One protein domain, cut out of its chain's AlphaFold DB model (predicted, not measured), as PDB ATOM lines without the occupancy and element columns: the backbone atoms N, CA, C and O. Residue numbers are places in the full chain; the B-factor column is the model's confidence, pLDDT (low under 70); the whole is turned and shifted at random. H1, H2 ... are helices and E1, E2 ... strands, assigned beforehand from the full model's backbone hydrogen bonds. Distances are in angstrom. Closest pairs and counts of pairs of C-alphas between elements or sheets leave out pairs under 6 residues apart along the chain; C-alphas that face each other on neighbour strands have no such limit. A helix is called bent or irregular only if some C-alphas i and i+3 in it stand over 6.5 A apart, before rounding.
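This is residues 3 to 72 of the 96 residues of the protein "RES domain-containing protein" of Brucella ceti str. Cudo (UniProt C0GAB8). Picture a two-stranded hairpin, E1 and E2, along one side of the domain, with the longest helix, H3, packed by its residues 40 to 45 mainly next to E1. The short helix H1 packs on H3, while the short helix H2 lies at the end far from the hairpin, on a loop that leads back into H3; residues 3 to 14, with no named element, make a long loop before H1. The printed part has 70 residues, with three named helices and two named strands in the order H1, H2, H3, E1, E2; the sheet order is E1 - E2, antiparallel. The class is mixed, helices and strands, with under half of the residues in named elements. The whole is compact, with a radius of gyration of the C-alphas of 12.5 A, and its rounded outline spans 30 by 29 by 24 A.

Look first at the sheet, where E1, residues 51 to 55, and E2, residues 63 to 67, form a hairpin of antiparallel neighbours with 161 degrees between their directions. The C-alphas of Gly 51 and Ile 67 face each other at 4.4 A, and at the other end those of Pro 55 and Thr 63 face each other at 4.7 A. Across the pair, find N 52 and O 66 within hydrogen-bond range at 3.0 A, and N 64 and O 54 at 2.8 A. From E1 go to H3, residues 36 to 46: the closest C-alphas of the two are those of Ile 44 and Gly 51, 7.6 A apart. H3 and E2 are apart. Then find H1, residues 15 to 19, which touches H3; their closest C-alphas are those of Asp 19 and Pro 36, 6.5 A apart. H2, residues 24 to 29, is close to H3 but not clearly touching it, with the closest C-alphas, those of Trp 24 and Ser 37, 7.2 A apart. The lines of H2 and H3 are about perpendicular, at 78 degrees. H1 and H2 are apart, and both are apart from E1 and E2. In H2 and H3 every O i to N i+4 pair is within hydrogen-bond range, while in H1 0 of 1 are, beside 1 of 2 O i to N i+3 pairs. H1 is irregular, but only just: C-alphas 16 and 19 are 6.8 A apart.

Find C-alpha 51 at (4.881, -8.875, 41.178), where E1 begins; from there it runs 13.7 A to C-alpha 55. E2 begins at C-alpha 63 and runs 13.2 A to C-alpha 67 at (4.852, -12.652, 39.019). H3 starts at C-alpha 36, at (-11.159, -9.361, 47.373), and covers 15.7 A before it ends at C-alpha 46. H1 measures 8.2 A from C-alpha 15 to C-alpha 19, and H2 measures 8.1 A from C-alpha 24 to C-alpha 29.

The two C-alphas farthest apart are those of Val 11 and Ile 30, at 33.4 A, while the first and last printed C-alphas, of Asp 3 and Leu 72, are 17.1 A apart. The centre of E1 is nearest to the mean of the C-alphas, at 6.9 A, and that of H2 is farthest, at 14.0 A. The printed part has no cut. The links from H1 to H2 and from H3 to E1 are tight, those from H2 to H3 and from E1 to E2 are short, and no link is long. The mean pLDDT of the printed part of this model is 94.9, and no printed residue is under 70.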
ATOM      1  N   ASP A   3       5.363  -5.369  48.379       95.69
ATOM      2  CA  ASP A   3       5.959  -6.234  49.408       95.69
ATOM      3  C   ASP A   3       5.104  -6.320  50.677       95.69
ATOM      4  O   ASP A   3       5.322  -5.599  51.646       95.69
ATOM      5  N   LEU A   4       4.158  -7.257  50.676       95.44
ATOM      6  CA  LEU A   4       3.329  -7.623  51.825       95.44
ATOM      7  C   LEU A   4       3.980  -8.748  52.652       95.44
ATOM      8  O   LEU A   4       3.313  -9.367  53.472       95.44
ATOM      9  N   SER A   5       5.264  -9.079  52.472       94.94
ATOM     10  CA  SER A   5       5.885 -10.245  53.135       94.94
ATOM     11  C   SER A   5       5.819 -10.211  54.669       94.94
ATOM     12  O   SER A   5       5.898 -11.256  55.318       94.94
ATOM     13  N   ARG A   6       5.631  -9.025  55.262       93.94
ATOM     14  CA  ARG A   6       5.444  -8.814  56.708       93.94
ATOM     15  C   ARG A   6       3.987  -8.881  57.178       93.94
ATOM     16  O   ARG A   6       3.747  -8.785  58.376       93.94
ATOM     17  N   GLY A   7       3.047  -9.116  56.268       93.31
ATOM     18  CA  GLY A   7       1.614  -9.101  56.533       93.31
ATOM     19  C   GLY A   7       1.010  -7.701  56.456       93.31
ATOM     20  O   GLY A   7       1.701  -6.715  56.194       93.31
ATOM     21  N   TYR A   8      -0.306  -7.645  56.654       95.31
ATOM     22  CA  TYR A   8      -1.063  -6.399  56.669       95.31
ATOM     23  C   TYR A   8      -0.733  -5.575  57.918       95.31
ATOM     24  O   TYR A   8      -0.749  -6.088  59.037       95.31
ATOM     25  N   ASP A   9      -0.479  -4.290  57.704       94.38
ATOM     26  CA  ASP A   9      -0.322  -3.278  58.742       94.38
ATOM     27  C   ASP A   9      -1.102  -2.037  58.289       94.38
ATOM     28  O   ASP A   9      -0.742  -1.464  57.256       94.38
ATOM     29  N   PRO A  10      -2.138  -1.601  59.028       93.94
ATOM     30  CA  PRO A  10      -2.967  -0.458  58.642       93.94
ATOM     31  C   PRO A  10      -2.206   0.878  58.610       93.94
ATOM     32  O   PRO A  10      -2.722   1.866  58.102       93.94
ATOM     33  N   VAL A  11      -0.985   0.946  59.156       94.94
ATOM     34  CA  VAL A  11      -0.113   2.128  59.031       94.94
ATOM     35  C   VAL A  11       0.539   2.204  57.647       94.94
ATOM     36  O   VAL A  11       0.854   3.293  57.171       94.94
ATOM     37  N   HIS A  12       0.747   1.055  57.000       91.06
ATOM     38  CA  HIS A  12       1.505   0.935  55.752       91.06
ATOM     39  C   HIS A  12       0.641   0.537  54.549       91.06
ATOM     40  O   HIS A  12       1.075   0.709  53.410       91.06
ATOM     41  N   TRP A  13      -0.559   0.012  54.792       92.31
ATOM     42  CA  TRP A  13      -1.450  -0.528  53.774       92.31
ATOM     43  C   TRP A  13      -2.860   0.022  53.929       92.31
ATOM     44  O   TRP A  13      -3.369   0.130  55.040       92.31
ATOM     45  N   ASP A  14      -3.508   0.302  52.799       92.50
ATOM     46  CA  ASP A  14      -4.926   0.656  52.777       92.50
ATOM     47  C   ASP A  14      -5.797  -0.512  53.259       92.50
ATOM     48  O   ASP A  14      -5.499  -1.674  52.976       92.50
ATOM     49  N   ASP A  15      -6.949  -0.205  53.865       93.62
ATOM     50  CA  ASP A  15      -7.899  -1.195  54.404       93.62
ATOM     51  C   ASP A  15      -8.352  -2.259  53.393       93.62
ATOM     52  O   ASP A  15      -8.719  -3.370  53.775       93.62
ATOM     53  N   ALA A  16      -8.288  -1.963  52.092       91.06
ATOM     54  CA  ALA A  16      -8.562  -2.942  51.041       91.06
ATOM     55  C   ALA A  16      -7.659  -4.188  51.137       91.06
ATOM     56  O   ALA A  16      -8.067  -5.279  50.732       91.06
ATOM     57  N   TRP A  17      -6.449  -4.039  51.680       94.25
ATOM     58  CA  TRP A  17      -5.475  -5.110  51.855       94.25
ATOM     59  C   TRP A  17      -5.730  -5.978  53.083       94.25
ATOM     60  O   TRP A  17      -5.100  -7.027  53.192       94.25
ATOM     61  N   ALA A  18      -6.647  -5.608  53.981       94.75
ATOM     62  CA  ALA A  18      -6.925  -6.382  55.191       94.75
ATOM     63  C   ALA A  18      -7.380  -7.824  54.886       94.75
ATOM     64  O   ALA A  18      -7.019  -8.743  55.613       94.75
ATOM     65  N   ASP A  19      -8.091  -8.025  53.770       94.50
ATOM     66  CA  ASP A  19      -8.616  -9.324  53.320       94.50
ATOM     67  C   ASP A  19      -7.732 -10.005  52.253       94.50
ATOM     68  O   ASP A  19      -8.208 -10.812  51.439       94.50
ATOM     69  N   TRP A  20      -6.435  -9.683  52.199       94.62
ATOM     70  CA  TRP A  20      -5.512 -10.269  51.217       94.62
ATOM     71  C   TRP A  20      -5.480 -11.808  51.274       94.62
ATOM     72  O   TRP A  20      -5.336 -12.466  50.239       94.62
ATOM     73  N   ASP A  21      -5.657 -12.386  52.464       95.12
ATOM     74  CA  ASP A  21      -5.632 -13.824  52.743       95.12
ATOM     75  C   ASP A  21      -7.013 -14.490  52.654       95.12
ATOM     76  O   ASP A  21      -7.178 -15.648  53.057       95.12
ATOM     77  N   CYS A  22      -8.005 -13.787  52.092       94.94
ATOM     78  CA  CYS A  22      -9.368 -14.286  51.985       94.94
ATOM     79  C   CYS A  22      -9.427 -15.704  51.373       94.94
ATOM     80  O   CYS A  22      -8.595 -16.081  50.533       94.94
ATOM     81  N   PRO A  23     -10.448 -16.515  51.721       95.38
ATOM     82  CA  PRO A  23     -10.605 -17.885  51.230       95.38
ATOM     83  C   PRO A  23     -11.065 -17.912  49.761       95.38
ATOM     84  O   PRO A  23     -12.154 -18.393  49.428       95.38
ATOM     85  N   TRP A  24     -10.215 -17.420  48.856       94.25
ATOM     86  CA  TRP A  24     -10.518 -17.132  47.453       94.25
ATOM     87  C   TRP A  24     -11.140 -18.326  46.735       94.25
ATOM     88  O   TRP A  24     -12.056 -18.166  45.933       94.25
ATOM     89  N   ARG A  25     -10.679 -19.547  47.045       94.75
ATOM     90  CA  ARG A  25     -11.168 -20.765  46.396       94.75
ATOM     91  C   ARG A  25     -12.636 -21.000  46.720       94.75
ATOM     92  O   ARG A  25     -13.391 -21.326  45.810       94.75
ATOM     93  N   LYS A  26     -13.048 -20.818  47.977       97.31
ATOM     94  CA  LYS A  26     -14.458 -20.922  48.370       97.31
ATOM     95  C   LYS A  26     -15.268 -19.821  47.688       97.31
ATOM     96  O   LYS A  26     -16.249 -20.136  47.017       97.31
ATOM     97  N   ILE A  27     -14.819 -18.571  47.801       97.62
ATOM     98  CA  ILE A  27     -15.524 -17.396  47.265       97.62
ATOM     99  C   ILE A  27     -15.766 -17.545  45.754       97.62
ATOM    100  O   ILE A  27     -16.897 -17.434  45.286       97.62
ATOM    101  N   ALA A  28     -14.725 -17.894  44.995       97.44
ATOM    102  CA  ALA A  28     -14.815 -18.026  43.545       97.44
ATOM    103  C   ALA A  28     -15.515 -19.318  43.097       97.44
ATOM    104  O   ALA A  28     -16.344 -19.304  42.187       97.44
ATOM    105  N   ARG A  29     -15.176 -20.473  43.690       97.00
ATOM    106  CA  ARG A  29     -15.627 -21.776  43.163       97.00
ATOM    107  C   ARG A  29     -16.981 -22.206  43.703       97.00
ATOM    108  O   ARG A  29     -17.730 -22.819  42.941       97.00
ATOM    109  N   ILE A  30     -17.275 -21.895  44.962       97.38
ATOM    110  CA  ILE A  30     -18.508 -22.295  45.646       97.38
ATOM    111  C   ILE A  30     -19.505 -21.144  45.586       97.38
ATOM    112  O   ILE A  30     -20.569 -21.298  44.998       97.38
ATOM    113  N   ASP A  31     -19.121 -19.977  46.104       97.69
ATOM    114  CA  ASP A  31     -20.048 -18.850  46.257       97.69
ATOM    115  C   ASP A  31     -20.268 -18.077  44.942       97.69
ATOM    116  O   ASP A  31     -21.158 -17.233  44.874       97.69
ATOM    117  N   LYS A  32     -19.474 -18.373  43.900       97.38
ATOM    118  CA  LYS A  32     -19.508 -17.741  42.566       97.38
ATOM    119  C   LYS A  32     -19.379 -16.212  42.608       97.38
ATOM    120  O   LYS A  32     -20.007 -15.508  41.821       97.38
ATOM    121  N   LYS A  33     -18.553 -15.701  43.522       97.25
ATOM    122  CA  LYS A  33     -18.263 -14.270  43.696       97.25
ATOM    123  C   LYS A  33     -16.801 -13.960  43.385       97.25
ATOM    124  O   LYS A  33     -15.962 -14.858  43.371       97.25
ATOM    125  N   THR A  34     -16.496 -12.681  43.188       95.94
ATOM    126  CA  THR A  34     -15.119 -12.198  43.027       95.94
ATOM    127  C   THR A  34     -14.422 -12.110  44.388       95.94
ATOM    128  O   THR A  34     -14.927 -11.415  45.272       95.94
ATOM    129  N   PRO A  35     -13.285 -12.797  44.594       97.00
ATOM    130  CA  PRO A  35     -12.472 -12.644  45.797       97.00
ATOM    131  C   PRO A  35     -11.876 -11.231  45.920       97.00
ATOM    132  O   PRO A  35     -11.372 -10.714  44.921       97.00
ATOM    133  N   PRO A  36     -11.841 -10.636  47.128       94.88
ATOM    134  CA  PRO A  36     -11.159  -9.361  47.373       94.88
ATOM    135  C   PRO A  36      -9.702  -9.341  46.896       94.88
ATOM    136  O   PRO A  36      -9.266  -8.372  46.278       94.88
ATOM    137  N   SER A  37      -8.973 -10.447  47.078       94.12
ATOM    138  CA  SER A  37      -7.572 -10.567  46.659       94.12
ATOM    139  C   SER A  37      -7.344 -10.435  45.149       94.12
ATOM    140  O   SER A  37      -6.237 -10.101  44.734       94.12
ATOM    141  N   TRP A  38      -8.365 -10.651  44.311       94.88
ATOM    142  CA  TRP A  38      -8.247 -10.424  42.864       94.88
ATOM    143  C   TRP A  38      -8.210  -8.941  42.531       94.88
ATOM    144  O   TRP A  38      -7.395  -8.531  41.716       94.88
ATOM    145  N   LYS A  39      -9.018  -8.131  43.223       92.81
ATOM    146  CA  LYS A  39      -8.989  -6.678  43.053       92.81
ATOM    147  C   LYS A  39      -7.628  -6.104  43.453       92.81
ATOM    148  O   LYS A  39      -7.091  -5.276  42.734       92.81
ATOM    149  N   LEU A  40      -7.037  -6.608  44.540       93.75
ATOM    150  CA  LEU A  40      -5.676  -6.224  44.931       93.75
ATOM    151  C   LEU A  40      -4.660  -6.548  43.829       93.75
ATOM    152  O   LEU A  40      -3.800  -5.730  43.524       93.75
ATOM    153  N   ALA A  41      -4.770  -7.721  43.196       93.06
ATOM    154  CA  ALA A  41      -3.918  -8.067  42.062       93.06
ATOM    155  C   ALA A  41      -4.135  -7.120  40.868       93.06
ATOM    156  O   ALA A  41      -3.152  -6.658  40.291       93.06
ATOM    157  N   ASP A  42      -5.386  -6.787  40.535       93.94
ATOM    158  CA  ASP A  42      -5.716  -5.838  39.464       93.94
ATOM    159  C   ASP A  42      -5.117  -4.448  39.729       93.94
ATOM    160  O   ASP A  42      -4.566  -3.834  38.812       93.94
ATOM    161  N   ASP A  43      -5.156  -3.971  40.977       93.31
ATOM    162  CA  ASP A  43      -4.577  -2.685  41.380       93.31
ATOM    163  C   ASP A  43      -3.043  -2.690  41.215       93.31
ATOM    164  O   ASP A  43      -2.467  -1.763  40.642       93.31
ATOM    165  N   ILE A  44      -2.370  -3.771  41.633       94.38
ATOM    166  CA  ILE A  44      -0.914  -3.945  41.467       94.38
ATOM    167  C   ILE A  44      -0.534  -3.997  39.982       94.38
ATOM    168  O   ILE A  44       0.445  -3.366  39.568       94.38
ATOM    169  N   ILE A  45      -1.299  -4.742  39.178       95.56
ATOM    170  CA  ILE A  45      -1.077  -4.851  37.735       95.56
ATOM    171  C   ILE A  45      -1.263  -3.478  37.082       95.56
ATOM    172  O   ILE A  45      -0.395  -3.037  36.331       95.56
ATOM    173  N   SER A  46      -2.342  -2.770  37.411       95.81
ATOM    174  CA  SER A  46      -2.651  -1.443  36.862       95.81
ATOM    175  C   SER A  46      -1.617  -0.386  37.259       95.81
ATOM    176  O   SER A  46      -1.343   0.529  36.487       95.81
ATOM    177  N   ALA A  47      -0.978  -0.541  38.422       95.06
ATOM    178  CA  ALA A  47       0.149   0.284  38.856       95.06
ATOM    179  C   ALA A  47       1.474  -0.029  38.121       95.06
ATOM    180  O   ALA A  47       2.505   0.571  38.427       95.06
ATOM    181  N   GLY A  48       1.484  -0.976  37.175       95.94
ATOM    182  CA  GLY A  48       2.674  -1.357  36.406       95.94
ATOM    183  C   GLY A  48       3.698  -2.171  37.203       95.94
ATOM    184  O   GLY A  48       4.864  -2.279  36.811       95.94
ATOM    185  N   LEU A  49       3.309  -2.741  38.348       96.44
ATOM    186  CA  LEU A  49       4.205  -3.540  39.179       96.44
ATOM    187  C   LEU A  49       4.315  -4.976  38.647       96.44
ATOM    188  O   LEU A  49       3.327  -5.616  38.301       96.44
ATOM    189  N   ARG A  50       5.538  -5.519  38.633       95.88
ATOM    190  CA  ARG A  50       5.859  -6.855  38.081       95.88
ATOM    191  C   ARG A  50       5.455  -8.038  38.960       95.88
ATOM    192  O   ARG A  50       5.508  -9.177  38.510       95.88
ATOM    193  N   GLY A  51       5.108  -7.797  40.222       95.94
ATOM    194  CA  GLY A  51       4.881  -8.875  41.178       95.94
ATOM    195  C   GLY A  51       4.520  -8.413  42.583       95.94
ATOM    196  O   GLY A  51       4.558  -7.213  42.888       95.94
ATOM    197  N   LEU A  52       4.197  -9.402  43.416       96.56
ATOM    198  CA  LEU A  52       3.780  -9.275  44.811       96.56
ATOM    199  C   LEU A  52       4.490 -10.331  45.664       96.56
ATOM    200  O   LEU A  52       4.415 -11.521  45.358       96.56
ATOM    201  N   LEU A  53       5.115  -9.904  46.759       97.12
ATOM    202  CA  LEU A  53       5.526 -10.790  47.849       97.12
ATOM    203  C   LEU A  53       4.439 -10.804  48.922       97.12
ATOM    204  O   LEU A  53       3.941  -9.745  49.293       97.12
ATOM    205  N   PHE A  54       4.073 -11.981  49.427       96.00
ATOM    206  CA  PHE A  54       3.072 -12.109  50.491       96.00
ATOM    207  C   PHE A  54       3.335 -13.327  51.393       96.00
ATOM    208  O   PHE A  54       4.001 -14.275  50.964       96.00
ATOM    209  N   PRO A  55       2.829 -13.349  52.639       96.38
ATOM    210  CA  PRO A  55       3.115 -14.421  53.583       96.38
ATOM    211  C   PRO A  55       2.511 -15.757  53.137       96.38
ATOM    212  O   PRO A  55       1.401 -15.828  52.602       96.38
ATOM    213  N   SER A  56       3.219 -16.855  53.394       94.44
ATOM    214  CA  SER A  56       2.677 -18.187  53.143       94.44
ATOM    215  C   SER A  56       1.673 -18.590  54.218       94.44
ATOM    216  O   SER A  56       2.015 -18.765  55.382       94.44
ATOM    217  N   LEU A  57       0.434 -18.853  53.796       91.00
ATOM    218  CA  LEU A  57      -0.615 -19.412  54.660       91.00
ATOM    219  C   LEU A  57      -0.411 -20.905  54.975       91.00
ATOM    220  O   LEU A  57      -1.168 -21.487  55.748       91.00
ATOM    221  N   ARG A  58       0.563 -21.564  54.331       92.12
ATOM    222  CA  ARG A  58       0.811 -23.013  54.465       92.12
ATOM    223  C   ARG A  58       2.118 -23.336  55.175       92.12
ATOM    224  O   ARG A  58       2.230 -24.417  55.743       92.12
ATOM    225  N   HIS A  59       3.084 -22.423  55.145       93.62
ATOM    226  CA  HIS A  59       4.372 -22.581  55.805       93.62
ATOM    227  C   HIS A  59       4.688 -21.322  56.611       93.62
ATOM    228  O   HIS A  59       4.983 -20.277  56.035       93.62
ATOM    229  N   ALA A  60       4.618 -21.418  57.941       92.00
ATOM    230  CA  ALA A  60       4.900 -20.290  58.824       92.00
ATOM    231  C   ALA A  60       6.332 -19.772  58.603       92.00
ATOM    232  O   ALA A  60       7.278 -20.553  58.561       92.00
ATOM    233  N   GLY A  61       6.479 -18.455  58.437       93.25
ATOM    234  CA  GLY A  61       7.754 -17.816  58.084       93.25
ATOM    235  C   GLY A  61       8.117 -17.884  56.593       93.25
ATOM    236  O   GLY A  61       9.063 -17.224  56.171       93.25
ATOM    237  N   GLY A  62       7.365 -18.633  55.781       96.06
ATOM    238  CA  GLY A  62       7.532 -18.667  54.330       96.06
ATOM    239  C   GLY A  62       6.966 -17.425  53.643       96.06
ATOM    240  O   GLY A  62       5.981 -16.845  54.097       96.06
ATOM    241  N   THR A  63       7.552 -17.062  52.503       97.00
ATOM    242  CA  THR A  63       7.062 -15.998  51.615       97.00
ATOM    243  C   THR A  63       6.728 -16.593  50.254       97.00
ATOM    244  O   THR A  63       7.498 -17.381  49.709       97.00
ATOM    245  N   ASN A  64       5.578 -16.218  49.713       96.06
ATOM    246  CA  ASN A  64       5.178 -16.524  48.351       96.06
ATOM    247  C   ASN A  64       5.505 -15.340  47.436       96.06
ATOM    248  O   ASN A  64       5.447 -14.185  47.860       96.06
ATOM    249  N   LEU A  65       5.781 -15.640  46.170       95.56
ATOM    250  CA  LEU A  65       5.978 -14.662  45.106       95.56
ATOM    251  C   LEU A  65       4.907 -14.857  44.030       95.56
ATOM    252  O   LEU A  65       4.708 -15.968  43.537       95.56
ATOM    253  N   VAL A  66       4.248 -13.768  43.647       95.38
ATOM    254  CA  VAL A  66       3.450 -13.672  42.420       95.38
ATOM    255  C   VAL A  66       4.242 -12.871  41.402       95.38
ATOM    256  O   VAL A  66       4.743 -11.793  41.722       95.38
ATOM    257  N   ILE A  67       4.310 -13.371  40.173       95.56
ATOM    258  CA  ILE A  67       4.852 -12.652  39.019       95.56
ATOM    259  C   ILE A  67       3.680 -12.348  38.088       95.56
ATOM    260  O   ILE A  67       2.865 -13.234  37.832       95.56
ATOM    261  N   PHE A  68       3.587 -11.112  37.602       94.88
ATOM    262  CA  PHE A  68       2.555 -10.665  36.665       94.88
ATOM    263  C   PHE A  68       3.156 -10.531  35.260       94.88
ATOM    264  O   PHE A  68       3.760  -9.497  34.963       94.88
ATOM    265  N   PRO A  69       2.979 -11.530  34.369       93.06
ATOM    266  CA  PRO A  69       3.613 -11.529  33.049       93.06
ATOM    267  C   PRO A  69       3.247 -10.316  32.191       93.06
ATOM    268  O   PRO A  69       4.066  -9.849  31.411       93.06
ATOM    269  N   ALA A  70       2.039  -9.773  32.377       92.06
ATOM    270  CA  ALA A  70       1.554  -8.596  31.660       92.06
ATOM    271  C   ALA A  70       2.408  -7.330  31.885       92.06
ATOM    272  O   ALA A  70       2.382  -6.436  31.047       92.06
ATOM    273  N   ASN A  71       3.166  -7.271  32.985       96.19
ATOM    274  CA  ASN A  71       3.994  -6.120  33.353       96.19
ATOM    275  C   ASN A  71       5.500  -6.373  33.199       96.19
ATOM    276  O   ASN A  71       6.303  -5.505  33.553       96.19
ATOM    277  N   LEU A  72       5.899  -7.551  32.711       94.88
ATOM    278  CA  LEU A  72       7.299  -7.830  32.399       94.88
ATOM    279  C   LEU A  72       7.719  -7.052  31.147       94.88
ATOM    280  O   LEU A  72       6.941  -6.870  30.212       94.88
TER     281      LEU A  72